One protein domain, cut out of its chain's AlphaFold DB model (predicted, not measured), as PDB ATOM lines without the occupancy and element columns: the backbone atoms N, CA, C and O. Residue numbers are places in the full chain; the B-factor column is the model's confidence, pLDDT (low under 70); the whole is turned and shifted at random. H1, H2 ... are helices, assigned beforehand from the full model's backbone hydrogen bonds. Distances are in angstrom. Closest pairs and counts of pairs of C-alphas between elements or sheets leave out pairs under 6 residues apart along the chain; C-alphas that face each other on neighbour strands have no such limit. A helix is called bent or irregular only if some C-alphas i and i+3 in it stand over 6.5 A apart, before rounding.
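What this domain is: This is residues 50 to 210 of the 220 residues of an uncharacterized protein of Enterococcus sp. (strain 3G1_DIV0629) (UniProt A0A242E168). The long helix H1 runs side by side with H3, the helix nearest the core, and H2 slants across both to make a three-helix bundle; H6 and H8 cross H3 away from H1, and H7 packs on H8. H4 follows close to the end of H3 and makes a corner with H5, which is apart from H3, while the first turns of H1 and the long loop around Glu 85 make the two ends of the longest axis. The 161 printed residues hold eight named helices, H1 to H8 in order, and no named strand: the class is all helix. The whole is compact, with a radius of gyration of the C-alphas of 15.1 A, yet elongated, spanning 54 by 32 by 27 A.

Where its parts are: H1, residues 51 to 76, is 36.4 A long and begins at C-alpha 51 (-45.927, 0.662, 11.672). H2, residues 93 to 109, measures 24.4 A, and H3, residues 127 to 140, 20.0 A. H4, residues 143 to 148, measures 10.8 A, and H5, residues 150 to 159, 14.3 A. H6, residues 161 to 176, measures 20.8 A, with a kink of 29 degrees near residue 168. H7, residues 184 to 191, measures 10.1 A. H8, residues 199 to 210, measures 16.2 A and ends at C-alpha 210 (-40.674, 22.867, 25.649). H4 and H6 are irregular, but only just: C-alphas 145 and 148 are 6.8 A apart, C-alphas 170 and 173 6.9 A.

How they stand to each other: H1, H2 and H3 form an up and down bundle, each helix running against the one before it. H1 and H3 touch, closest at the C-alphas of Tyr 76 and Ala 140, 5.1 A, at a shallow tilt of 7 degrees, the same way. H2 and H3 are a helical hairpin, closest at the C-alphas of Met 99 and Gly 137, 5.0 A. H3 is the hub, touching H1, H2, H6 and H8. H6 touches it with residues 167 to 173 alone, closest at the C-alphas of Ile 134 and Ile 172, 6.5 A. H8 touches H3, closest at the C-alphas of Ala 131 and Gly 200, 4.1 A, at a steep tilt of 40 degrees, opposite ways. H7 touches H8, closest at the C-alphas of Met 187 and Gly 206, 4.2 A. H4 and H5 touch only at the corner, closest at the C-alphas of Gly 147 and Val 153, 5.9 A. H1 and H8 are apart. Every O i to N i+4 pair is within hydrogen-bond range in H1, H2, H3, H5, H7 and H8, against 9 of 12 in H6 and 0 of 2 in H4, where 1 of 3 O i to N i+3 pairs is.

The domain as a whole: The C-alphas farthest apart, of Ser 50 and Glu 85, are 54.3 A apart. The printed part has no cut. The links H1 to H2 and H2 to H3 are long. Mean pLDDT of the printed part is 82.5, with residues 50 to 62, 116 to 119 and 145 to 148 under 70.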
ATOM      1  N   SER A  50     -42.624  -1.137   8.523       40.56
ATOM      2  CA  SER A  50     -44.062  -1.021   8.760       40.56
ATOM      3  C   SER A  50     -44.335  -0.459  10.163       40.56
ATOM      4  O   SER A  50     -43.522  -0.586  11.083       40.56
ATOM      5  N   SER A  51     -45.501   0.162  10.357       46.53
ATOM      6  CA  SER A  51     -45.927   0.662  11.672       46.53
ATOM      7  C   SER A  51     -46.035  -0.443  12.732       46.53
ATOM      8  O   SER A  51     -45.873  -0.169  13.921       46.53
ATOM      9  N   GLU A  52     -46.293  -1.684  12.313       40.25
ATOM     10  CA  GLU A  52     -46.362  -2.853  13.194       40.25
ATOM     11  C   GLU A  52     -44.964  -3.306  13.632       40.25
ATOM     12  O   GLU A  52     -44.757  -3.518  14.828       40.25
ATOM     13  N   ASP A  53     -43.983  -3.315  12.722       44.78
ATOM     14  CA  ASP A  53     -42.580  -3.630  13.043       44.78
ATOM     15  C   ASP A  53     -41.974  -2.604  14.008       44.78
ATOM     16  O   ASP A  53     -41.277  -2.961  14.960       44.78
ATOM     17  N   LEU A  54     -42.312  -1.324  13.822       46.28
ATOM     18  CA  LEU A  54     -41.950  -0.254  14.750       46.28
ATOM     19  C   LEU A  54     -42.557  -0.494  16.141       46.28
ATOM     20  O   LEU A  54     -41.860  -0.367  17.144       46.28
ATOM     21  N   SER A  55     -43.835  -0.876  16.228       48.44
ATOM     22  CA  SER A  55     -44.524  -1.080  17.512       48.44
ATOM     23  C   SER A  55     -43.960  -2.242  18.347       48.44
ATOM     24  O   SER A  55     -43.867  -2.137  19.576       48.44
ATOM     25  N   VAL A  56     -43.539  -3.328  17.688       50.47
ATOM     26  CA  VAL A  56     -42.893  -4.481  18.331       50.47
ATOM     27  C   VAL A  56     -41.498  -4.097  18.815       50.47
ATOM     28  O   VAL A  56     -41.180  -4.327  19.982       50.47
ATOM     29  N   TYR A  57     -40.721  -3.416  17.970       49.34
ATOM     30  CA  TYR A  57     -39.393  -2.910  18.317       49.34
ATOM     31  C   TYR A  57     -39.441  -1.954  19.525       49.34
ATOM     32  O   TYR A  57     -38.713  -2.140  20.497       49.34
ATOM     33  N   TYR A  58     -40.376  -0.996  19.553       56.91
ATOM     34  CA  TYR A  58     -40.554  -0.090  20.701       56.91
ATOM     35  C   TYR A  58     -40.943  -0.817  22.000       56.91
ATOM     36  O   TYR A  58     -40.574  -0.382  23.093       56.91
ATOM     37  N   SER A  59     -41.683  -1.923  21.901       60.44
ATOM     38  CA  SER A  59     -42.088  -2.719  23.066       60.44
ATOM     39  C   SER A  59     -40.927  -3.523  23.658       60.44
ATOM     40  O   SER A  59     -40.864  -3.714  24.874       60.44
ATOM     41  N   GLU A  60     -40.009  -3.986  22.811       68.75
ATOM     42  CA  GLU A  60     -38.786  -4.678  23.219       68.75
ATOM     43  C   GLU A  60     -37.784  -3.705  23.853       68.75
ATOM     44  O   GLU A  60     -37.318  -3.944  24.968       68.75
ATOM     45  N   GLU A  61     -37.574  -2.542  23.234       67.19
ATOM     46  CA  GLU A  61     -36.707  -1.483  23.764       67.19
ATOM     47  C   GLU A  61     -37.163  -0.979  25.135       67.19
ATOM     48  O   GLU A  61     -36.352  -0.777  26.042       67.19
ATOM     49  N   LYS A  62     -38.478  -0.838  25.333       68.81
ATOM     50  CA  LYS A  62     -39.038  -0.469  26.635       68.81
ATOM     51  C   LYS A  62     -38.717  -1.508  27.712       68.81
ATOM     52  O   LYS A  62     -38.290  -1.136  28.802       68.81
ATOM     53  N   LYS A  63     -38.879  -2.800  27.413       76.88
ATOM     54  CA  LYS A  63     -38.532  -3.879  28.354       76.88
ATOM     55  C   LYS A  63     -37.034  -3.916  28.648       76.88
ATOM     56  O   LYS A  63     -36.645  -4.092  29.799       76.88
ATOM     57  N   ASN A  64     -36.198  -3.713  27.631       80.88
ATOM     58  CA  ASN A  64     -34.745  -3.652  27.786       80.88
ATOM     59  C   ASN A  64     -34.330  -2.480  28.684       80.88
ATOM     60  O   ASN A  64     -33.496  -2.648  29.573       80.88
ATOM     61  N   SER A  65     -34.959  -1.317  28.500       80.31
ATOM     62  CA  SER A  65     -34.775  -0.137  29.346       80.31
ATOM     63  C   SER A  65     -35.190  -0.388  30.797       80.31
ATOM     64  O   SER A  65     -34.426  -0.067  31.707       80.31
ATOM     65  N   GLU A  66     -36.345  -1.017  31.031       83.06
ATOM     66  CA  GLU A  66     -36.822  -1.359  32.378       83.06
ATOM     67  C   GLU A  66     -35.857  -2.320  33.094       83.06
ATOM     68  O   GLU A  66     -35.432  -2.043  34.218       83.06
ATOM     69  N   LEU A  67     -35.424  -3.390  32.418       87.75
ATOM     70  CA  LEU A  67     -34.452  -4.351  32.954       87.75
ATOM     71  C   LEU A  67     -33.084  -3.713  33.228       87.75
ATOM     72  O   LEU A  67     -32.435  -4.016  34.231       87.75
ATOM     73  N   ALA A  68     -32.624  -2.826  32.343       89.19
ATOM     74  CA  ALA A  68     -31.381  -2.091  32.549       89.19
ATOM     75  C   ALA A  68     -31.493  -1.143  33.752       89.19
ATOM     76  O   ALA A  68     -30.569  -1.058  34.556       89.19
ATOM     77  N   LEU A  69     -32.637  -0.475  33.922       88.38
ATOM     78  CA  LEU A  69     -32.885   0.410  35.055       88.38
ATOM     79  C   LEU A  69     -32.879  -0.352  36.388       88.38
ATOM     80  O   LEU A  69     -32.346   0.157  37.371       88.38
ATOM     81  N   GLU A  70     -33.437  -1.563  36.434       89.00
ATOM     82  CA  GLU A  70     -33.370  -2.431  37.619       89.00
ATOM     83  C   GLU A  70     -31.926  -2.795  37.976       89.00
ATOM     84  O   GLU A  70     -31.516  -2.583  39.116       89.00
ATOM     85  N   LYS A  71     -31.116  -3.213  36.997       91.69
ATOM     86  CA  LYS A  71     -29.686  -3.492  37.221       91.69
ATOM     87  C   LYS A  71     -28.925  -2.270  37.729       91.69
ATOM     88  O   LYS A  71     -28.120  -2.375  38.651       91.69
ATOM     89  N   ILE A  72     -29.202  -1.093  37.167       92.94
ATOM     90  CA  ILE A  72     -28.601   0.156  37.642       92.94
ATOM     91  C   ILE A  72     -29.029   0.463  39.080       92.94
ATOM     92  O   ILE A  72     -28.206   0.923  39.865       92.94
ATOM     93  N   LYS A  73     -30.284   0.206  39.463       89.75
ATOM     94  CA  LYS A  73     -30.727   0.375  40.857       89.75
ATOM     95  C   LYS A  73     -29.997  -0.570  41.802       89.75
ATOM     96  O   LYS A  73     -29.613  -0.131  42.881       89.75
ATOM     97  N   GLU A  74     -29.787  -1.821  41.411       89.94
ATOM     98  CA  GLU A  74     -29.047  -2.793  42.223       89.94
ATOM     99  C   GLU A  74     -27.586  -2.375  42.431       89.94
ATOM    100  O   GLU A  74     -27.075  -2.444  43.546       89.94
ATOM    101  N   GLU A  75     -26.921  -1.901  41.378       91.62
ATOM    102  CA  GLU A  75     -25.493  -1.578  41.425       91.62
ATOM    103  C   GLU A  75     -25.207  -0.177  41.982       91.62
ATOM    104  O   GLU A  75     -24.252   0.026  42.738       91.62
ATOM    105  N   TYR A  76     -26.042   0.801  41.635       90.38
ATOM    106  CA  TYR A  76     -25.800   2.204  41.956       90.38
ATOM    107  C   TYR A  76     -26.714   2.768  43.044       90.38
ATOM    108  O   TYR A  76     -26.404   3.844  43.557       90.38
ATOM    109  N   GLY A  77     -27.791   2.071  43.414       84.50
ATOM    110  CA  GLY A  77     -28.854   2.603  44.272       84.50
ATOM    111  C   GLY A  77     -28.524   2.712  45.761       84.50
ATOM    112  O   GLY A  77     -29.242   3.429  46.462       84.50
ATOM    113  N   ASP A  78     -27.456   2.067  46.240       84.88
ATOM    114  CA  ASP A  78     -26.996   2.151  47.637       84.88
ATOM    115  C   ASP A  78     -26.119   3.396  47.874       84.88
ATOM    116  O   ASP A  78     -24.934   3.327  48.204       84.88
ATOM    117  N   VAL A  79     -26.699   4.570  47.618       85.06
ATOM    118  CA  VAL A  79     -26.065   5.874  47.853       85.06
ATOM    119  C   VAL A  79     -27.022   6.759  48.617       85.06
ATOM    120  O   VAL A  79     -28.185   6.906  48.247       85.06
ATOM    121  N   GLN A  80     -26.506   7.404  49.660       82.62
ATOM    122  CA  GLN A  80     -27.234   8.466  50.335       82.62
ATOM    123  C   GLN A  80     -26.858   9.829  49.739       82.62
ATOM    124  O   GLN A  80     -25.683  10.207  49.793       82.62
ATOM    125  N   PRO A  81     -27.832  10.581  49.195       84.06
ATOM    126  CA  PRO A  81     -27.584  11.920  48.681       84.06
ATOM    127  C   PRO A  81     -27.170  12.855  49.819       84.06
ATOM    128  O   PRO A  81     -27.744  12.839  50.910       84.06
ATOM    129  N   LYS A  82     -26.182  13.711  49.552       84.56
ATOM    130  CA  LYS A  82     -25.768  14.771  50.476       84.56
ATOM    131  C   LYS A  82     -26.466  16.066  50.096       84.56
ATOM    132  O   LYS A  82     -26.387  16.488  48.946       84.56
ATOM    133  N   PHE A  83     -27.090  16.714  51.071       85.81
ATOM    134  CA  PHE A  83     -27.733  18.013  50.890       85.81
ATOM    135  C   PHE A  83     -27.028  19.089  51.717       85.81
ATOM    136  O   PHE A  83     -26.488  18.804  52.787       85.81
ATOM    137  N   ASN A  84     -27.038  20.324  51.224       86.25
ATOM    138  CA  ASN A  84     -26.656  21.500  51.996       86.25
ATOM    139  C   ASN A  84     -27.814  21.976  52.895       86.25
ATOM    140  O   ASN A  84     -28.919  21.430  52.873       86.25
ATOM    141  N   GLU A  85     -27.566  23.026  53.677       85.44
ATOM    142  CA  GLU A  85     -28.556  23.648  54.568       85.44
ATOM    143  C   GLU A  85     -29.806  24.189  53.847       85.44
ATOM    144  O   GLU A  85     -30.872  24.282  54.452       85.44
ATOM    145  N   ASN A  86     -29.704  24.468  52.545       83.38
ATOM    146  CA  ASN A  86     -30.805  24.939  51.703       83.38
ATOM    147  C   ASN A  86     -31.606  23.783  51.066       83.38
ATOM    148  O   ASN A  86     -32.557  24.023  50.322       83.38
ATOM    149  N   GLY A  87     -31.238  22.525  51.341       81.31
ATOM    150  CA  GLY A  87     -31.860  21.346  50.736       81.31
ATOM    151  C   GLY A  87     -31.454  21.110  49.277       81.31
ATOM    152  O   GLY A  87     -32.155  20.398  48.554       81.31
ATOM    153  N   GLU A  88     -30.344  21.708  48.838       85.62
ATOM    154  CA  GLU A  88     -29.746  21.462  47.529       85.62
ATOM    155  C   GLU A  88     -28.720  20.328  47.614       85.62
ATOM    156  O   GLU A  88     -27.958  20.227  48.573       85.62
ATOM    157  N   ILE A  89     -28.666  19.489  46.590       86.50
ATOM    158  CA  ILE A  89     -27.738  18.373  46.466       86.50
ATOM    159  C   ILE A  89     -26.330  18.918  46.285       86.50
ATOM    160  O   ILE A  89     -26.065  19.743  45.409       86.50
ATOM    161  N   LEU A  90     -25.407  18.397  47.076       85.88
ATOM    162  CA  LEU A  90     -23.986  18.645  46.922       85.88
ATOM    163  C   LEU A  90     -23.415  17.631  45.934       85.88
ATOM    164  O   LEU A  90     -23.040  16.532  46.324       85.88
ATOM    165  N   LEU A  91     -23.363  18.014  44.657       84.69
ATOM    166  CA  LEU A  91     -22.725  17.217  43.609       84.69
ATOM    167  C   LEU A  91     -21.199  17.327  43.714       84.69
ATOM    168  O   LEU A  91     -20.625  18.374  43.402       84.69
ATOM    169  N   THR A  92     -20.556  16.245  44.141       87.69
ATOM    170  CA  THR A  92     -19.095  16.109  44.172       87.69
ATOM    171  C   THR A  92     -18.551  15.627  42.820       87.69
ATOM    172  O   THR A  92     -19.303  15.058  42.025       87.69
ATOM    173  N   PRO A  93     -17.254  15.821  42.516       87.69
ATOM    174  CA  PRO A  93     -16.632  15.222  41.332       87.69
ATOM    175  C   PRO A  93     -16.810  13.698  41.257       87.69
ATOM    176  O   PRO A  93     -16.966  13.146  40.169       87.69
ATOM    177  N   GLU A  94     -16.829  13.023  42.407       88.62
ATOM    178  CA  GLU A  94     -17.082  11.588  42.516       88.62
ATOM    179  C   GLU A  94     -18.515  11.228  42.099       88.62
ATOM    180  O   GLU A  94     -18.715  10.236  41.398       88.62
ATOM    181  N   ASP A  95     -19.502  12.057  42.456       88.44
ATOM    182  CA  ASP A  95     -20.893  11.884  42.022       88.44
ATOM    183  C   ASP A  95     -21.029  12.055  40.502       88.44
ATOM    184  O   ASP A  95     -21.746  11.296  39.855       88.44
ATOM    185  N   GLU A  96     -20.311  13.019  39.913       88.19
ATOM    186  CA  GLU A  96     -20.274  13.209  38.454       88.19
ATOM    187  C   GLU A  96     -19.690  11.997  37.732       88.19
ATOM    188  O   GLU A  96     -20.259  11.531  36.743       88.19
ATOM    189  N   LEU A  97     -18.590  11.453  38.249       90.50
ATOM    190  CA  LEU A  97     -17.977  10.252  37.693       90.50
ATOM    191  C   LEU A  97     -18.913   9.041  37.810       90.50
ATOM    192  O   LEU A  97     -19.046   8.267  36.862       90.50
ATOM    193  N   ARG A  98     -19.583   8.888  38.955       91.31
ATOM    194  CA  ARG A  98     -20.516   7.785  39.205       91.31
ATOM    195  C   ARG A  98     -21.746   7.860  38.301       91.31
ATOM    196  O   ARG A  98     -22.145   6.843  37.740       91.31
ATOM    197  N   MET A  99     -22.315   9.052  38.114       91.44
ATOM    198  CA  MET A  99     -23.390   9.283  37.144       91.44
ATOM    199  C   MET A  99     -22.952   8.911  35.734       91.44
ATOM    200  O   MET A  99     -23.659   8.183  35.041       91.44
ATOM    201  N   GLU A 100     -21.772   9.365  35.315       91.31
ATOM    202  CA  GLU A 100     -21.224   9.031  34.005       91.31
ATOM    203  C   GLU A 100     -21.067   7.516  33.812       91.31
ATOM    204  O   GLU A 100     -21.448   6.998  32.761       91.31
ATOM    205  N   GLN A 101     -20.559   6.800  34.815       93.38
ATOM    206  CA  GLN A 101     -20.429   5.340  34.783       93.38
ATOM    207  C   GLN A 101     -21.791   4.650  34.662       93.38
ATOM    208  O   GLN A 101     -21.979   3.853  33.740       93.38
ATOM    209  N   ALA A 102     -22.755   5.018  35.511       93.94
ATOM    210  CA  ALA A 102     -24.102   4.453  35.495       93.94
ATOM    211  C   ALA A 102     -24.808   4.689  34.152       93.94
ATOM    212  O   ALA A 102     -25.386   3.769  33.576       93.94
ATOM    213  N   ILE A 103     -24.713   5.907  33.610       92.56
ATOM    214  CA  ILE A 103     -25.298   6.262  32.313       92.56
ATOM    215  C   ILE A 103     -24.632   5.467  31.194       92.56
ATOM    216  O   ILE A 103     -25.327   4.865  30.385       92.56
ATOM    217  N   ASN A 104     -23.299   5.425  31.138       91.88
ATOM    218  CA  ASN A 104     -22.595   4.682  30.092       91.88
ATOM    219  C   ASN A 104     -22.940   3.186  30.137       91.88
ATOM    220  O   ASN A 104     -23.133   2.568  29.092       91.88
ATOM    221  N   GLN A 105     -23.053   2.615  31.337       93.94
ATOM    222  CA  GLN A 105     -23.444   1.226  31.531       93.94
ATOM    223  C   GLN A 105     -24.894   0.971  31.110       93.94
ATOM    224  O   GLN A 105     -25.152   0.012  30.386       93.94
ATOM    225  N   TYR A 106     -25.823   1.849  31.490       92.94
ATOM    226  CA  TYR A 106     -27.214   1.797  31.041       92.94
ATOM    227  C   TYR A 106     -27.321   1.855  29.513       92.94
ATOM    228  O   TYR A 106     -27.949   0.994  28.900       92.94
ATOM    229  N   LEU A 107     -26.645   2.826  28.891       90.69
ATOM    230  CA  LEU A 107     -26.608   2.993  27.439       90.69
ATOM    231  C   LEU A 107     -26.012   1.758  26.744       90.69
ATOM    232  O   LEU A 107     -26.514   1.342  25.704       90.69
ATOM    233  N   ALA A 108     -24.985   1.133  27.326       89.81
ATOM    234  CA  ALA A 108     -24.414  -0.104  26.800       89.81
ATOM    235  C   ALA A 108     -25.382  -1.296  26.913       89.81
ATOM    236  O   ALA A 108     -25.480  -2.084  25.974       89.81
ATOM    237  N   MET A 109     -26.115  -1.421  28.027       89.88
ATOM    238  CA  MET A 109     -27.087  -2.504  28.241       89.88
ATOM    239  C   MET A 109     -28.239  -2.474  27.237       89.88
ATOM    240  O   MET A 109     -28.691  -3.531  26.806       89.88
ATOM    241  N   ILE A 110     -28.691  -1.279  26.859       87.06
ATOM    242  CA  ILE A 110     -29.776  -1.083  25.885       87.06
ATOM    243  C   ILE A 110     -29.262  -0.937  24.445       87.06
ATOM    244  O   ILE A 110     -30.007  -0.544  23.559       87.06
ATOM    245  N   GLY A 111     -27.972  -1.193  24.199       83.62
ATOM    246  CA  GLY A 111     -27.400  -1.142  22.853       83.62
ATOM    247  C   GLY A 111     -27.383   0.252  22.214       83.62
ATOM    248  O   GLY A 111     -27.271   0.364  20.991       83.62
ATOM    249  N   PHE A 112     -27.467   1.326  23.007       85.12
ATOM    250  CA  PHE A 112     -27.414   2.686  22.483       85.12
ATOM    251  C   PHE A 112     -26.051   2.962  21.844       85.12
ATOM    252  O   PHE A 112     -24.999   2.867  22.481       85.12
ATOM    253  N   ASN A 113     -26.072   3.377  20.580       80.88
ATOM    254  CA  ASN A 113     -24.882   3.781  19.854       80.88
ATOM    255  C   ASN A 113     -24.879   5.308  19.660       80.88
ATOM    256  O   ASN A 113     -25.720   5.827  18.925       80.88
ATOM    257  N   PRO A 114     -23.892   6.041  20.215       73.38
ATOM    258  CA  PRO A 114     -23.787   7.493  20.064       73.38
ATOM    259  C   PRO A 114     -23.686   7.993  18.617       73.38
ATOM    260  O   PRO A 114     -23.805   9.195  18.389       73.38
ATOM    261  N   ARG A 115     -23.424   7.111  17.643       73.44
ATOM    262  CA  ARG A 115     -23.410   7.440  16.211       73.44
ATOM    263  C   ARG A 115     -24.800   7.466  15.579       73.44
ATOM    264  O   ARG A 115     -24.922   8.014  14.492       73.44
ATOM    265  N   MET A 116     -25.836   6.948  16.243       67.44
ATOM    266  CA  MET A 116     -27.226   6.949  15.752       67.44
ATOM    267  C   MET A 116     -27.893   8.332  15.880       67.44
ATOM    268  O   MET A 116     -29.101   8.448  15.998       67.44
ATOM    269  N   ARG A 117     -27.114   9.418  15.858       67.12
ATOM    270  CA  ARG A 117     -27.640  10.787  15.912       67.12
ATOM    271  C   ARG A 117     -28.340  11.103  14.593       67.12
ATOM    272  O   ARG A 117     -27.756  10.911  13.531       67.12
ATOM    273  N   GLY A 118     -29.560  11.619  14.663       61.50
ATOM    274  CA  GLY A 118     -30.363  11.906  13.480       61.50
ATOM    275  C   GLY A 118     -31.537  12.830  13.778       61.50
ATOM    276  O   GLY A 118     -31.859  13.084  14.937       61.50
ATOM    277  N   VAL A 119     -32.143  13.341  12.708       67.50
ATOM    278  CA  VAL A 119     -33.380  14.132  12.737       67.50
ATOM    279  C   VAL A 119     -34.576  13.174  12.702       67.50
ATOM    280  O   VAL A 119     -34.497  12.119  12.074       67.50
ATOM    281  N   GLY A 120     -35.682  13.540  13.352       79.69
ATOM    282  CA  GLY A 120     -36.927  12.773  13.344       79.69
ATOM    283  C   GLY A 120     -37.145  11.896  14.579       79.69
ATOM    284  O   GLY A 120     -36.419  11.970  15.574       79.69
ATOM    285  N   LYS A 121     -38.198  11.077  14.516       85.94
ATOM    286  CA  LYS A 121     -38.697  10.264  15.633       85.94
ATOM    287  C   LYS A 121     -37.965   8.936  15.706       85.94
ATOM    288  O   LYS A 121     -38.126   8.095  14.827       85.94
ATOM    289  N   ASN A 122     -37.187   8.752  16.760       84.50
ATOM    290  CA  ASN A 122     -36.393   7.561  16.993       84.50
ATOM    291  C   ASN A 122     -36.546   7.091  18.443       84.50
ATOM    292  O   ASN A 122     -36.856   7.860  19.352       84.50
ATOM    293  N   TRP A 123     -36.282   5.814  18.706       83.12
ATOM    294  CA  TRP A 123     -36.416   5.282  20.064       83.12
ATOM    295  C   TRP A 123     -35.503   6.004  21.073       83.12
ATOM    296  O   TRP A 123     -35.932   6.277  22.194       83.12
ATOM    297  N   TRP A 124     -34.306   6.422  20.647       83.81
ATOM    298  CA  TRP A 124     -33.312   7.115  21.479       83.81
ATOM    299  C   TRP A 124     -33.587   8.606  21.731       83.81
ATOM    300  O   TRP A 124     -32.856   9.237  22.495       83.81
ATOM    301  N   ASN A 125     -34.599   9.204  21.098       87.19
ATOM    302  CA  ASN A 125     -35.092  10.531  21.481       87.19
ATOM    303  C   ASN A 125     -36.539  10.503  21.975       87.19
ATOM    304  O   ASN A 125     -37.113  11.564  22.197       87.19
ATOM    305  N   SER A 126     -37.114   9.319  22.202       87.75
ATOM    306  CA  SER A 126     -38.417   9.206  22.853       87.75
ATOM    307  C   SER A 126     -38.373   9.737  24.292       87.75
ATOM    308  O   SER A 126     -37.367   9.591  24.996       87.75
ATOM    309  N   THR A 127     -39.479  10.313  24.765       87.88
ATOM    310  CA  THR A 127     -39.616  10.785  26.154       87.88
ATOM    311  C   THR A 127     -39.372   9.667  27.162       87.88
ATOM    312  O   THR A 127     -38.747   9.903  28.192       87.88
ATOM    313  N   GLY A 128     -39.788   8.435  26.850       86.56
ATOM    314  CA  GLY A 128     -39.541   7.256  27.683       86.56
ATOM    315  C   GLY A 128     -38.054   6.922  27.819       86.56
ATOM    316  O   GLY A 128     -37.564   6.753  28.935       86.56
ATOM    317  N   PHE A 129     -37.317   6.894  26.704       88.06
ATOM    318  CA  PHE A 129     -35.870   6.676  26.737       88.06
ATOM    319  C   PHE A 129     -35.165   7.784  27.522       88.06
ATOM    320  O   PHE A 129     -34.398   7.491  28.439       88.06
ATOM    321  N   VAL A 130     -35.464   9.051  27.214       89.12
ATOM    322  CA  VAL A 130     -34.853  10.212  27.878       89.12
ATOM    323  C   VAL A 130     -35.152  10.212  29.380       89.12
ATOM    324  O   VAL A 130     -34.241  10.447  30.175       89.12
ATOM    325  N   ALA A 131     -36.383   9.885  29.781       90.06
ATOM    326  CA  ALA A 131     -36.750   9.716  31.185       90.06
ATOM    327  C   ALA A 131     -35.892   8.642  31.865       90.06
ATOM    328  O   ALA A 131     -35.374   8.892  32.950       90.06
ATOM    329  N   GLY A 132     -35.673   7.499  31.205       89.62
ATOM    330  CA  GLY A 132     -34.808   6.428  31.700       89.62
ATOM    331  C   GLY A 132     -33.361   6.877  31.922       89.62
ATOM    332  O   GLY A 132     -32.810   6.640  32.995       89.62
ATOM    333  N   VAL A 133     -32.752   7.593  30.965       91.50
ATOM    334  CA  VAL A 133     -31.375   8.110  31.136       91.50
ATOM    335  C   VAL A 133     -31.305   9.118  32.296       91.50
ATOM    336  O   VAL A 133     -30.341   9.115  33.064       91.50
ATOM    337  N   ILE A 134     -32.328   9.968  32.460       91.50
ATOM    338  CA  ILE A 134     -32.406  10.910  33.586       91.50
ATOM    339  C   ILE A 134     -32.541  10.165  34.916       91.50
ATOM    340  O   ILE A 134     -31.803  10.464  35.856       91.50
ATOM    341  N   ASP A 135     -33.439   9.183  34.993       90.56
ATOM    342  CA  ASP A 135     -33.648   8.375  36.194       90.56
ATOM    343  C   ASP A 135     -32.365   7.627  36.590       90.56
ATOM    344  O   ASP A 135     -32.029   7.602  37.771       90.56
ATOM    345  N   VAL A 136     -31.584   7.115  35.633       91.94
ATOM    346  CA  VAL A 136     -30.258   6.510  35.880       91.94
ATOM    347  C   VAL A 136     -29.285   7.492  36.528       91.94
ATOM    348  O   VAL A 136     -28.651   7.155  37.530       91.94
ATOM    349  N   GLY A 137     -29.189   8.718  36.002       91.38
ATOM    350  CA  GLY A 137     -28.354   9.761  36.603       91.38
ATOM    351  C   GLY A 137     -28.772  10.072  38.043       91.38
ATOM    352  O   GLY A 137     -27.933  10.161  38.933       91.38
ATOM    353  N   LEU A 138     -30.080  10.147  38.301       89.75
ATOM    354  CA  LEU A 138     -30.625  10.384  39.640       89.75
ATOM    355  C   LEU A 138     -30.401   9.203  40.596       89.75
ATOM    356  O   LEU A 138     -30.093   9.421  41.769       89.75
ATOM    357  N   ILE A 139     -30.530   7.962  40.116       89.44
ATOM    358  CA  ILE A 139     -30.226   6.746  40.882       89.44
ATOM    359  C   ILE A 139     -28.772   6.765  41.338       89.44
ATOM    360  O   ILE A 139     -28.508   6.519  42.514       89.44
ATOM    361  N   ALA A 140     -27.850   7.119  40.442       90.81
ATOM    362  CA  ALA A 140     -26.419   7.111  40.722       90.81
ATOM    363  C   ALA A 140     -26.005   8.034  41.876       90.81
ATOM    364  O   ALA A 140     -25.001   7.761  42.533       90.81
ATOM    365  N   ILE A 141     -26.795   9.072  42.158       88.25
ATOM    366  CA  ILE A 141     -26.577  10.019  43.263       88.25
ATOM    367  C   ILE A 141     -27.586   9.856  44.409       88.25
ATOM    368  O   ILE A 141     -27.678  10.719  45.279       88.25
ATOM    369  N   GLY A 142     -28.351   8.760  44.426       84.50
ATOM    370  CA  GLY A 142     -29.232   8.404  45.542       84.50
ATOM    371  C   GLY A 142     -30.591   9.117  45.576       84.50
ATOM    372  O   GLY A 142     -31.288   9.071  46.589       84.50
ATOM    373  N   LEU A 143     -31.013   9.763  44.486       81.88
ATOM    374  CA  LEU A 143     -32.271  10.530  44.424       81.88
ATOM    375  C   LEU A 143     -33.482   9.729  43.949       81.88
ATOM    376  O   LEU A 143     -34.589  10.258  43.851       81.88
ATOM    377  N   TRP A 144     -33.305   8.443  43.670       72.62
ATOM    378  CA  TRP A 144     -34.395   7.585  43.211       72.62
ATOM    379  C   TRP A 144     -35.487   7.387  44.279       72.62
ATOM    380  O   TRP A 144     -36.660   7.215  43.950       72.62
ATOM    381  N   THR A 145     -35.128   7.483  45.564       57.00
ATOM    382  CA  THR A 145     -36.043   7.343  46.714       57.00
ATOM    383  C   THR A 145     -36.992   8.532  46.883       57.00
ATOM    384  O   THR A 145     -38.024   8.422  47.546       57.00
ATOM    385  N   THR A 146     -36.690   9.678  46.264       55.44
ATOM    386  CA  THR A 146     -37.502  10.901  46.375       55.44
ATOM    387  C   THR A 146     -38.773  10.847  45.507       55.44
ATOM    388  O   THR A 146     -39.667  11.678  45.664       55.44
ATOM    389  N   GLY A 147     -38.904   9.839  44.635       56.44
ATOM    390  CA  GLY A 147     -40.023   9.645  43.701       56.44
ATOM    391  C   GLY A 147     -41.327   9.098  44.302       56.44
ATOM    392  O   GLY A 147     -42.210   8.662  43.572       56.44
ATOM    393  N   GLY A 148     -41.496   9.093  45.627       61.00
ATOM    394  CA  GLY A 148     -42.696   8.525  46.263       61.00
ATOM    395  C   GLY A 148     -43.956   9.400  46.177       61.00
ATOM    396  O   GLY A 148     -45.059   8.913  46.420       61.00
ATOM    397  N   SER A 149     -43.826  10.697  45.864       78.56
ATOM    398  CA  SER A 149     -44.975  11.609  45.760       78.56
ATOM    399  C   SER A 149     -44.717  12.801  44.839       78.56
ATOM    400  O   SER A 149     -43.593  13.291  44.726       78.56
ATOM    401  N   VAL A 150     -45.790  13.343  44.254       80.38
ATOM    402  CA  VAL A 150     -45.747  14.560  43.418       80.38
ATOM    403  C   VAL A 150     -45.138  15.745  44.177       80.38
ATOM    404  O   VAL A 150     -44.394  16.540  43.607       80.38
ATOM    405  N   SER A 151     -45.431  15.875  45.476       85.00
ATOM    406  CA  SER A 151     -44.876  16.958  46.295       85.00
ATOM    407  C   SER A 151     -43.366  16.820  46.466       85.00
ATOM    408  O   SER A 151     -42.658  17.817  46.372       85.00
ATOM    409  N   ALA A 152     -42.870  15.601  46.693       83.00
ATOM    410  CA  ALA A 152     -41.444  15.345  46.851       83.00
ATOM    411  C   ALA A 152     -40.679  15.624  45.549       83.00
ATOM    412  O   ALA A 152     -39.677  16.335  45.579       83.00
ATOM    413  N   VAL A 153     -41.212  15.181  44.403       85.00
ATOM    414  CA  VAL A 153     -40.662  15.496  43.073       85.00
ATOM    415  C   VAL A 153     -40.609  17.005  42.837       85.00
ATOM    416  O   VAL A 153     -39.568  17.538  42.453       85.00
ATOM    417  N   ARG A 154     -41.700  17.728  43.115       86.75
ATOM    418  CA  ARG A 154     -41.738  19.191  42.953       86.75
ATOM    419  C   ARG A 154     -40.731  19.900  43.849       86.75
ATOM    420  O   ARG A 154     -40.049  20.806  43.376       86.75
ATOM    421  N   THR A 155     -40.635  19.514  45.119       87.50
ATOM    422  CA  THR A 155     -39.659  20.093  46.053       87.50
ATOM    423  C   THR A 155     -38.235  19.817  45.590       87.50
ATOM    424  O   THR A 155     -37.428  20.744  45.539       87.50
ATOM    425  N   LEU A 156     -37.943  18.581  45.174       86.38
ATOM    426  CA  LEU A 156     -36.638  18.209  44.642       86.38
ATOM    427  C   LEU A 156     -36.269  19.090  43.446       86.38
ATOM    428  O   LEU A 156     -35.217  19.723  43.471       86.38
ATOM    429  N   LEU A 157     -37.144  19.189  42.442       89.06
ATOM    430  CA  LEU A 157     -36.904  19.998  41.244       89.06
ATOM    431  C   LEU A 157     -36.727  21.487  41.552       89.06
ATOM    432  O   LEU A 157     -35.869  22.129  40.950       89.06
ATOM    433  N   ARG A 158     -37.523  22.040  42.477       88.94
ATOM    434  CA  ARG A 158     -37.422  23.453  42.874       88.94
ATOM    435  C   ARG A 158     -36.088  23.754  43.537       88.94
ATOM    436  O   ARG A 158     -35.411  24.684  43.112       88.94
ATOM    437  N   ASN A 159     -35.712  22.956  44.532       88.75
ATOM    438  CA  ASN A 159     -34.502  23.193  45.313       88.75
ATOM    439  C   ASN A 159     -33.241  22.864  44.505       88.75
ATOM    440  O   ASN A 159     -32.197  23.455  44.718       88.75
ATOM    441  N   ASN A 160     -33.330  21.950  43.537       87.44
ATOM    442  CA  ASN A 160     -32.160  21.426  42.834       87.44
ATOM    443  C   ASN A 160     -32.080  21.833  41.370       87.44
ATOM    444  O   ASN A 160     -31.346  21.215  40.601       87.44
ATOM    445  N   ARG A 161     -32.813  22.876  40.973       88.75
ATOM    446  CA  ARG A 161     -32.927  23.310  39.578       88.75
ATOM    447  C   ARG A 161     -31.573  23.446  38.894       88.75
ATOM    448  O   ARG A 161     -31.381  22.870  37.830       88.75
ATOM    449  N   THR A 162     -30.625  24.151  39.509       87.50
ATOM    450  CA  THR A 162     -29.288  24.381  38.936       87.50
ATOM    451  C   THR A 162     -28.497  23.082  38.789       87.50
ATOM    452  O   THR A 162     -27.943  22.805  37.726       87.50
ATOM    453  N   ASN A 163     -28.483  22.253  39.832       86.50
ATOM    454  CA  ASN A 163     -27.742  20.993  39.846       86.50
ATOM    455  C   ASN A 163     -28.318  19.976  38.859       86.50
ATOM    456  O   ASN A 163     -27.567  19.366  38.102       86.50
ATOM    457  N   ILE A 164     -29.645  19.855  38.802       87.31
ATOM    458  CA  ILE A 164     -30.335  18.978  37.855       87.31
ATOM    459  C   ILE A 164     -30.171  19.503  36.426       87.31
ATOM    460  O   ILE A 164     -29.872  18.707  35.548       87.31
ATOM    461  N   THR A 165     -30.272  20.817  36.179       87.25
ATOM    462  CA  THR A 165     -29.967  21.413  34.857       87.25
ATOM    463  C   THR A 165     -28.575  20.998  34.401       87.25
ATOM    464  O   THR A 165     -28.412  20.456  33.313       87.25
ATOM    465  N   ARG A 166     -27.577  21.194  35.265       85.38
ATOM    466  CA  ARG A 166     -26.177  20.892  34.973       85.38
ATOM    467  C   ARG A 166     -25.948  19.405  34.718       85.38
ATOM    468  O   ARG A 166     -25.219  19.060  33.795       85.38
ATOM    469  N   MET A 167     -26.563  18.537  35.519       86.94
ATOM    470  CA  MET A 167     -26.537  17.087  35.332       86.94
ATOM    471  C   MET A 167     -27.156  16.709  33.981       86.94
ATOM    472  O   MET A 167     -26.487  16.110  33.141       86.94
ATOM    473  N   VAL A 168     -28.407  17.113  33.757       86.69
ATOM    474  CA  VAL A 168     -29.187  16.808  32.554       86.69
ATOM    475  C   VAL A 168     -28.460  17.286  31.298       86.69
ATOM    476  O   VAL A 168     -28.312  16.525  30.351       86.69
ATOM    477  N   GLU A 169     -27.929  18.505  31.293       87.25
ATOM    478  CA  GLU A 169     -27.218  19.063  30.144       87.25
ATOM    479  C   GLU A 169     -25.854  18.400  29.916       87.25
ATOM    480  O   GLU A 169     -25.591  17.859  28.841       87.25
ATOM    481  N   ARG A 170     -24.980  18.432  30.929       82.62
ATOM    482  CA  ARG A 170     -23.561  18.075  30.784       82.62
ATOM    483  C   ARG A 170     -23.340  16.571  30.724       82.62
ATOM    484  O   ARG A 170     -22.431  16.119  30.032       82.62
ATOM    485  N   GLN A 171     -24.116  15.817  31.492       79.69
ATOM    486  CA  GLN A 171     -23.842  14.404  31.735       79.69
ATOM    487  C   GLN A 171     -24.827  13.491  31.024       79.69
ATOM    488  O   GLN A 171     -24.432  12.405  30.623       79.69
ATOM    489  N   ILE A 172     -26.075  13.917  30.836       81.75
ATOM    490  CA  ILE A 172     -27.142  13.030  30.359       81.75
ATOM    491  C   ILE A 172     -27.419  13.272  28.872       81.75
ATOM    492  O   ILE A 172     -27.170  12.407  28.033       81.75
ATOM    493  N   LEU A 173     -27.872  14.472  28.514       82.75
ATOM    494  CA  LEU A 173     -28.400  14.767  27.181       82.75
ATOM    495  C   LEU A 173     -27.306  15.023  26.141       82.75
ATOM    496  O   LEU A 173     -27.401  14.530  25.014       82.75
ATOM    497  N   ALA A 174     -26.207  15.681  26.526       79.50
ATOM    498  CA  ALA A 174     -25.048  15.824  25.645       79.50
ATOM    499  C   ALA A 174     -24.441  14.466  25.242       79.50
ATOM    500  O   ALA A 174     -23.939  14.322  24.123       79.50
ATOM    501  N   LYS A 175     -24.515  13.448  26.116       80.00
ATOM    502  CA  LYS A 175     -24.013  12.095  25.818       80.00
ATOM    503  C   LYS A 175     -24.857  11.388  24.765       80.00
ATOM    504  O   LYS A 175     -24.297  10.831  23.819       80.00
ATOM    505  N   ILE A 176     -26.180  11.470  24.885       78.81
ATOM    506  CA  ILE A 176     -27.097  10.889  23.892       78.81
ATOM    507  C   ILE A 176     -27.186  11.724  22.601       78.81
ATOM    508  O   ILE A 176     -27.746  11.275  21.609       78.81
ATOM    509  N   GLY A 177     -26.557  12.906  22.571       73.81
ATOM    510  CA  GLY A 177     -26.431  13.746  21.379       73.81
ATOM    511  C   GLY A 177     -27.590  14.717  21.158       73.81
ATOM    512  O   GLY A 177     -27.712  15.245  20.055       73.81
ATOM    513  N   ILE A 178     -28.412  14.973  22.181       76.44
ATOM    514  CA  ILE A 178     -29.546  15.902  22.114       76.44
ATOM    515  C   ILE A 178     -29.142  17.240  22.749       76.44
ATOM    516  O   ILE A 178     -28.899  17.335  23.954       76.44
ATOM    517  N   GLY A 179     -29.062  18.296  21.936       79.12
ATOM    518  CA  GLY A 179     -28.719  19.647  22.390       79.12
ATOM    519  C   GLY A 179     -29.938  20.423  22.885       79.12
ATOM    520  O   GLY A 179     -30.578  21.112  22.099       79.12
ATOM    521  N   VAL A 180     -30.248  20.349  24.182       79.31
ATOM    522  CA  VAL A 180     -31.455  20.982  24.761       79.31
ATOM    523  C   VAL A 180     -31.201  22.273  25.546       79.31
ATOM    524  O   VAL A 180     -32.112  22.759  26.210       79.31
ATOM    525  N   SER A 181     -29.992  22.843  25.521       79.56
ATOM    526  CA  SER A 181     -29.589  23.952  26.409       79.56
ATOM    527  C   SER A 181     -30.569  25.135  26.418       79.56
ATOM    528  O   SER A 181     -30.858  25.696  27.472       79.56
ATOM    529  N   GLY A 182     -31.153  25.479  25.263       84.31
ATOM    530  CA  GLY A 182     -32.156  26.548  25.148       84.31
ATOM    531  C   GLY A 182     -33.531  26.215  25.748       84.31
ATOM    532  O   GLY A 182     -34.304  27.123  26.048       84.31
ATOM    533  N   LEU A 183     -33.831  24.933  25.959       87.94
ATOM    534  CA  LEU A 183     -35.129  24.439  26.424       87.94
ATOM    535  C   LEU A 183     -35.169  24.171  27.930       87.94
ATOM    536  O   LEU A 183     -36.253  24.154  28.506       87.94
ATOM    537  N   LEU A 184     -34.019  24.013  28.594       88.81
ATOM    538  CA  LEU A 184     -33.944  23.586  29.999       88.81
ATOM    539  C   LEU A 184     -34.729  24.498  30.952       88.81
ATOM    540  O   LEU A 184     -35.419  24.025  31.853       88.81
ATOM    541  N   ASN A 185     -34.694  25.815  30.734       89.25
ATOM    542  CA  ASN A 185     -35.472  26.745  31.552       89.25
ATOM    543  C   ASN A 185     -36.985  26.508  31.423       89.25
ATOM    544  O   ASN A 185     -37.688  26.520  32.437       89.25
ATOM    545  N   SER A 186     -37.459  26.281  30.196       90.19
ATOM    546  CA  SER A 186     -38.863  25.987  29.894       90.19
ATOM    547  C   SER A 186     -39.263  24.610  30.429       90.19
ATOM    548  O   SER A 186     -40.272  24.498  31.123       90.19
ATOM    549  N   MET A 187     -38.399  23.606  30.238       91.25
ATOM    550  CA  MET A 187     -38.545  22.260  30.792       91.25
ATOM    551  C   MET A 187     -38.848  22.307  32.286       91.25
ATOM    552  O   MET A 187     -39.824  21.704  32.712       91.25
ATOM    553  N   PHE A 188     -38.071  23.039  33.093       90.25
ATOM    554  CA  PHE A 188     -38.334  23.124  34.535       90.25
ATOM    555  C   PHE A 188     -39.674  23.779  34.861       90.25
ATOM    556  O   PHE A 188     -40.396  23.293  35.732       90.25
ATOM    557  N   ASN A 189     -40.015  24.873  34.178       91.19
ATOM    558  CA  ASN A 189     -41.279  25.565  34.414       91.19
ATOM    559  C   ASN A 189     -42.466  24.644  34.127       91.19
ATOM    560  O   ASN A 189     -43.410  24.599  34.912       91.19
ATOM    561  N   ILE A 190     -42.379  23.864  33.050       90.00
ATOM    562  CA  ILE A 190     -43.399  22.893  32.662       90.00
ATOM    563  C   ILE A 190     -43.395  21.693  33.617       90.00
ATOM    564  O   ILE A 190     -44.453  21.338  34.135       90.00
ATOM    565  N   ALA A 191     -42.231  21.121  33.934       88.25
ATOM    566  CA  ALA A 191     -42.073  19.980  34.841       88.25
ATOM    567  C   ALA A 191     -42.727  20.221  36.206       88.25
ATOM    568  O   ALA A 191     -43.390  19.339  36.747       88.25
ATOM    569  N   LEU A 192     -42.631  21.444  36.738       88.25
ATOM    570  CA  LEU A 192     -43.275  21.814  38.001       88.25
ATOM    571  C   LEU A 192     -44.811  21.812  37.942       88.25
ATOM    572  O   LEU A 192     -45.457  21.691  38.988       88.25
ATOM    573  N   THR A 193     -45.404  21.923  36.752       88.12
ATOM    574  CA  THR A 193     -46.861  21.843  36.552       88.12
ATOM    575  C   THR A 193     -47.361  20.408  36.405       88.12
ATOM    576  O   THR A 193     -48.519  20.136  36.721       88.12
ATOM    577  N   ILE A 194     -46.492  19.472  36.013       86.31
ATOM    578  CA  ILE A 194     -46.865  18.078  35.771       86.31
ATOM    579  C   ILE A 194     -47.104  17.362  37.107       86.31
ATOM    580  O   ILE A 194     -46.358  17.512  38.076       86.31
ATOM    581  N   ALA A 195     -48.188  16.592  37.171       79.12
ATOM    582  CA  ALA A 195     -48.507  15.738  38.306       79.12
ATOM    583  C   ALA A 195     -47.982  14.319  38.038       79.12
ATOM    584  O   ALA A 195     -48.704  13.477  37.515       79.12
ATOM    585  N   SER A 196     -46.715  14.064  38.369       77.69
ATOM    586  CA  SER A 196     -46.106  12.730  38.287       77.69
ATOM    587  C   SER A 196     -45.132  12.498  39.443       77.69
ATOM    588  O   SER A 196     -44.674  13.434  40.102       77.69
ATOM    589  N   THR A 197     -44.895  11.222  39.733       77.94
ATOM    590  CA  THR A 197     -44.040  10.721  40.810       77.94
ATOM    591  C   THR A 197     -42.623  10.376  40.335       77.94
ATOM    592  O   THR A 197     -41.734  10.243  41.166       77.94
ATOM    593  N   SER A 198     -42.372  10.298  39.023       83.25
ATOM    594  CA  SER A 198     -41.017  10.128  38.468       83.25
ATOM    595  C   SER A 198     -40.414  11.480  38.091       83.25
ATOM    596  O   SER A 198     -41.040  12.270  37.383       83.25
ATOM    597  N   VAL A 199     -39.181  11.726  38.544       85.38
ATOM    598  CA  VAL A 199     -38.410  12.932  38.214       85.38
ATOM    599  C   VAL A 199     -37.960  12.898  36.749       85.38
ATOM    600  O   VAL A 199     -38.138  13.892  36.045       85.38
ATOM    601  N   GLY A 200     -37.433  11.770  36.258       87.62
ATOM    602  CA  GLY A 200     -37.070  11.612  34.850       87.62
ATOM    603  C   GLY A 200     -38.269  11.790  33.926       87.62
ATOM    604  O   GLY A 200     -38.178  12.523  32.943       87.62
ATOM    605  N   GLY A 201     -39.423  11.229  34.297       87.88
ATOM    606  CA  GLY A 201     -40.667  11.365  33.540       87.88
ATOM    607  C   GLY A 201     -41.144  12.814  33.409       87.88
ATOM    608  O   GLY A 201     -41.435  13.259  32.302       87.88
ATOM    609  N   VAL A 202     -41.189  13.585  34.507       90.56
ATOM    610  CA  VAL A 202     -41.612  15.002  34.434       90.56
ATOM    611  C   VAL A 202     -40.625  15.879  33.674       90.56
ATOM    612  O   VAL A 202     -41.047  16.839  33.032       90.56
ATOM    613  N   LEU A 203     -39.326  15.582  33.748       91.31
ATOM    614  CA  LEU A 203     -38.302  16.335  33.030       91.31
ATOM    615  C   LEU A 203     -38.334  16.027  31.529       91.31
ATOM    616  O   LEU A 203     -38.282  16.957  30.730       91.31
ATOM    617  N   ALA A 204     -38.488  14.761  31.139       91.44
ATOM    618  CA  ALA A 204     -38.609  14.370  29.736       91.44
ATOM    619  C   ALA A 204     -39.888  14.929  29.091       91.44
ATOM    620  O   ALA A 204     -39.819  15.548  28.033       91.44
ATOM    621  N   GLU A 205     -41.035  14.814  29.764       90.75
ATOM    622  CA  GLU A 205     -42.293  15.439  29.325       90.75
ATOM    623  C   GLU A 205     -42.171  16.974  29.272       90.75
ATOM    624  O   GLU A 205     -42.685  17.633  28.368       90.75
ATOM    625  N   GLY A 206     -41.459  17.566  30.235       91.25
ATOM    626  CA  GLY A 206     -41.152  18.992  30.233       91.25
ATOM    627  C   GLY A 206     -40.335  19.423  29.012       91.25
ATOM    628  O   GLY A 206     -40.564  20.518  28.505       91.25
ATOM    629  N   LEU A 207     -39.411  18.585  28.531       91.50
ATOM    630  CA  LEU A 207     -38.613  18.845  27.327       91.50
ATOM    631  C   LEU A 207     -39.445  18.755  26.046       91.50
ATOM    632  O   LEU A 207     -39.357  19.667  25.232       91.50
ATOM    633  N   ASP A 208     -40.270  17.718  25.905       92.06
ATOM    634  CA  ASP A 208     -41.154  17.514  24.743       92.06
ATOM    635  C   ASP A 208     -42.153  18.675  24.596       92.06
ATOM    636  O   ASP A 208     -42.355  19.265  23.538       92.06
ATOM    637  N   ARG A 209     -42.712  19.140  25.713       91.06
ATOM    638  CA  ARG A 209     -43.558  20.342  25.700       91.06
ATOM    639  C   ARG A 209     -42.774  21.621  25.420       91.06
ATOM    640  O   ARG A 209     -43.330  22.562  24.857       91.06
ATOM    641  N   ALA A 210     -41.514  21.691  25.850       91.50
ATOM    642  CA  ALA A 210     -40.674  22.867  25.649       91.50
ATOM    643  C   ALA A 210     -40.217  23.031  24.195       91.50
ATOM    644  O   ALA A 210     -40.018  24.172  23.775       91.50
TER     645      ALA A 210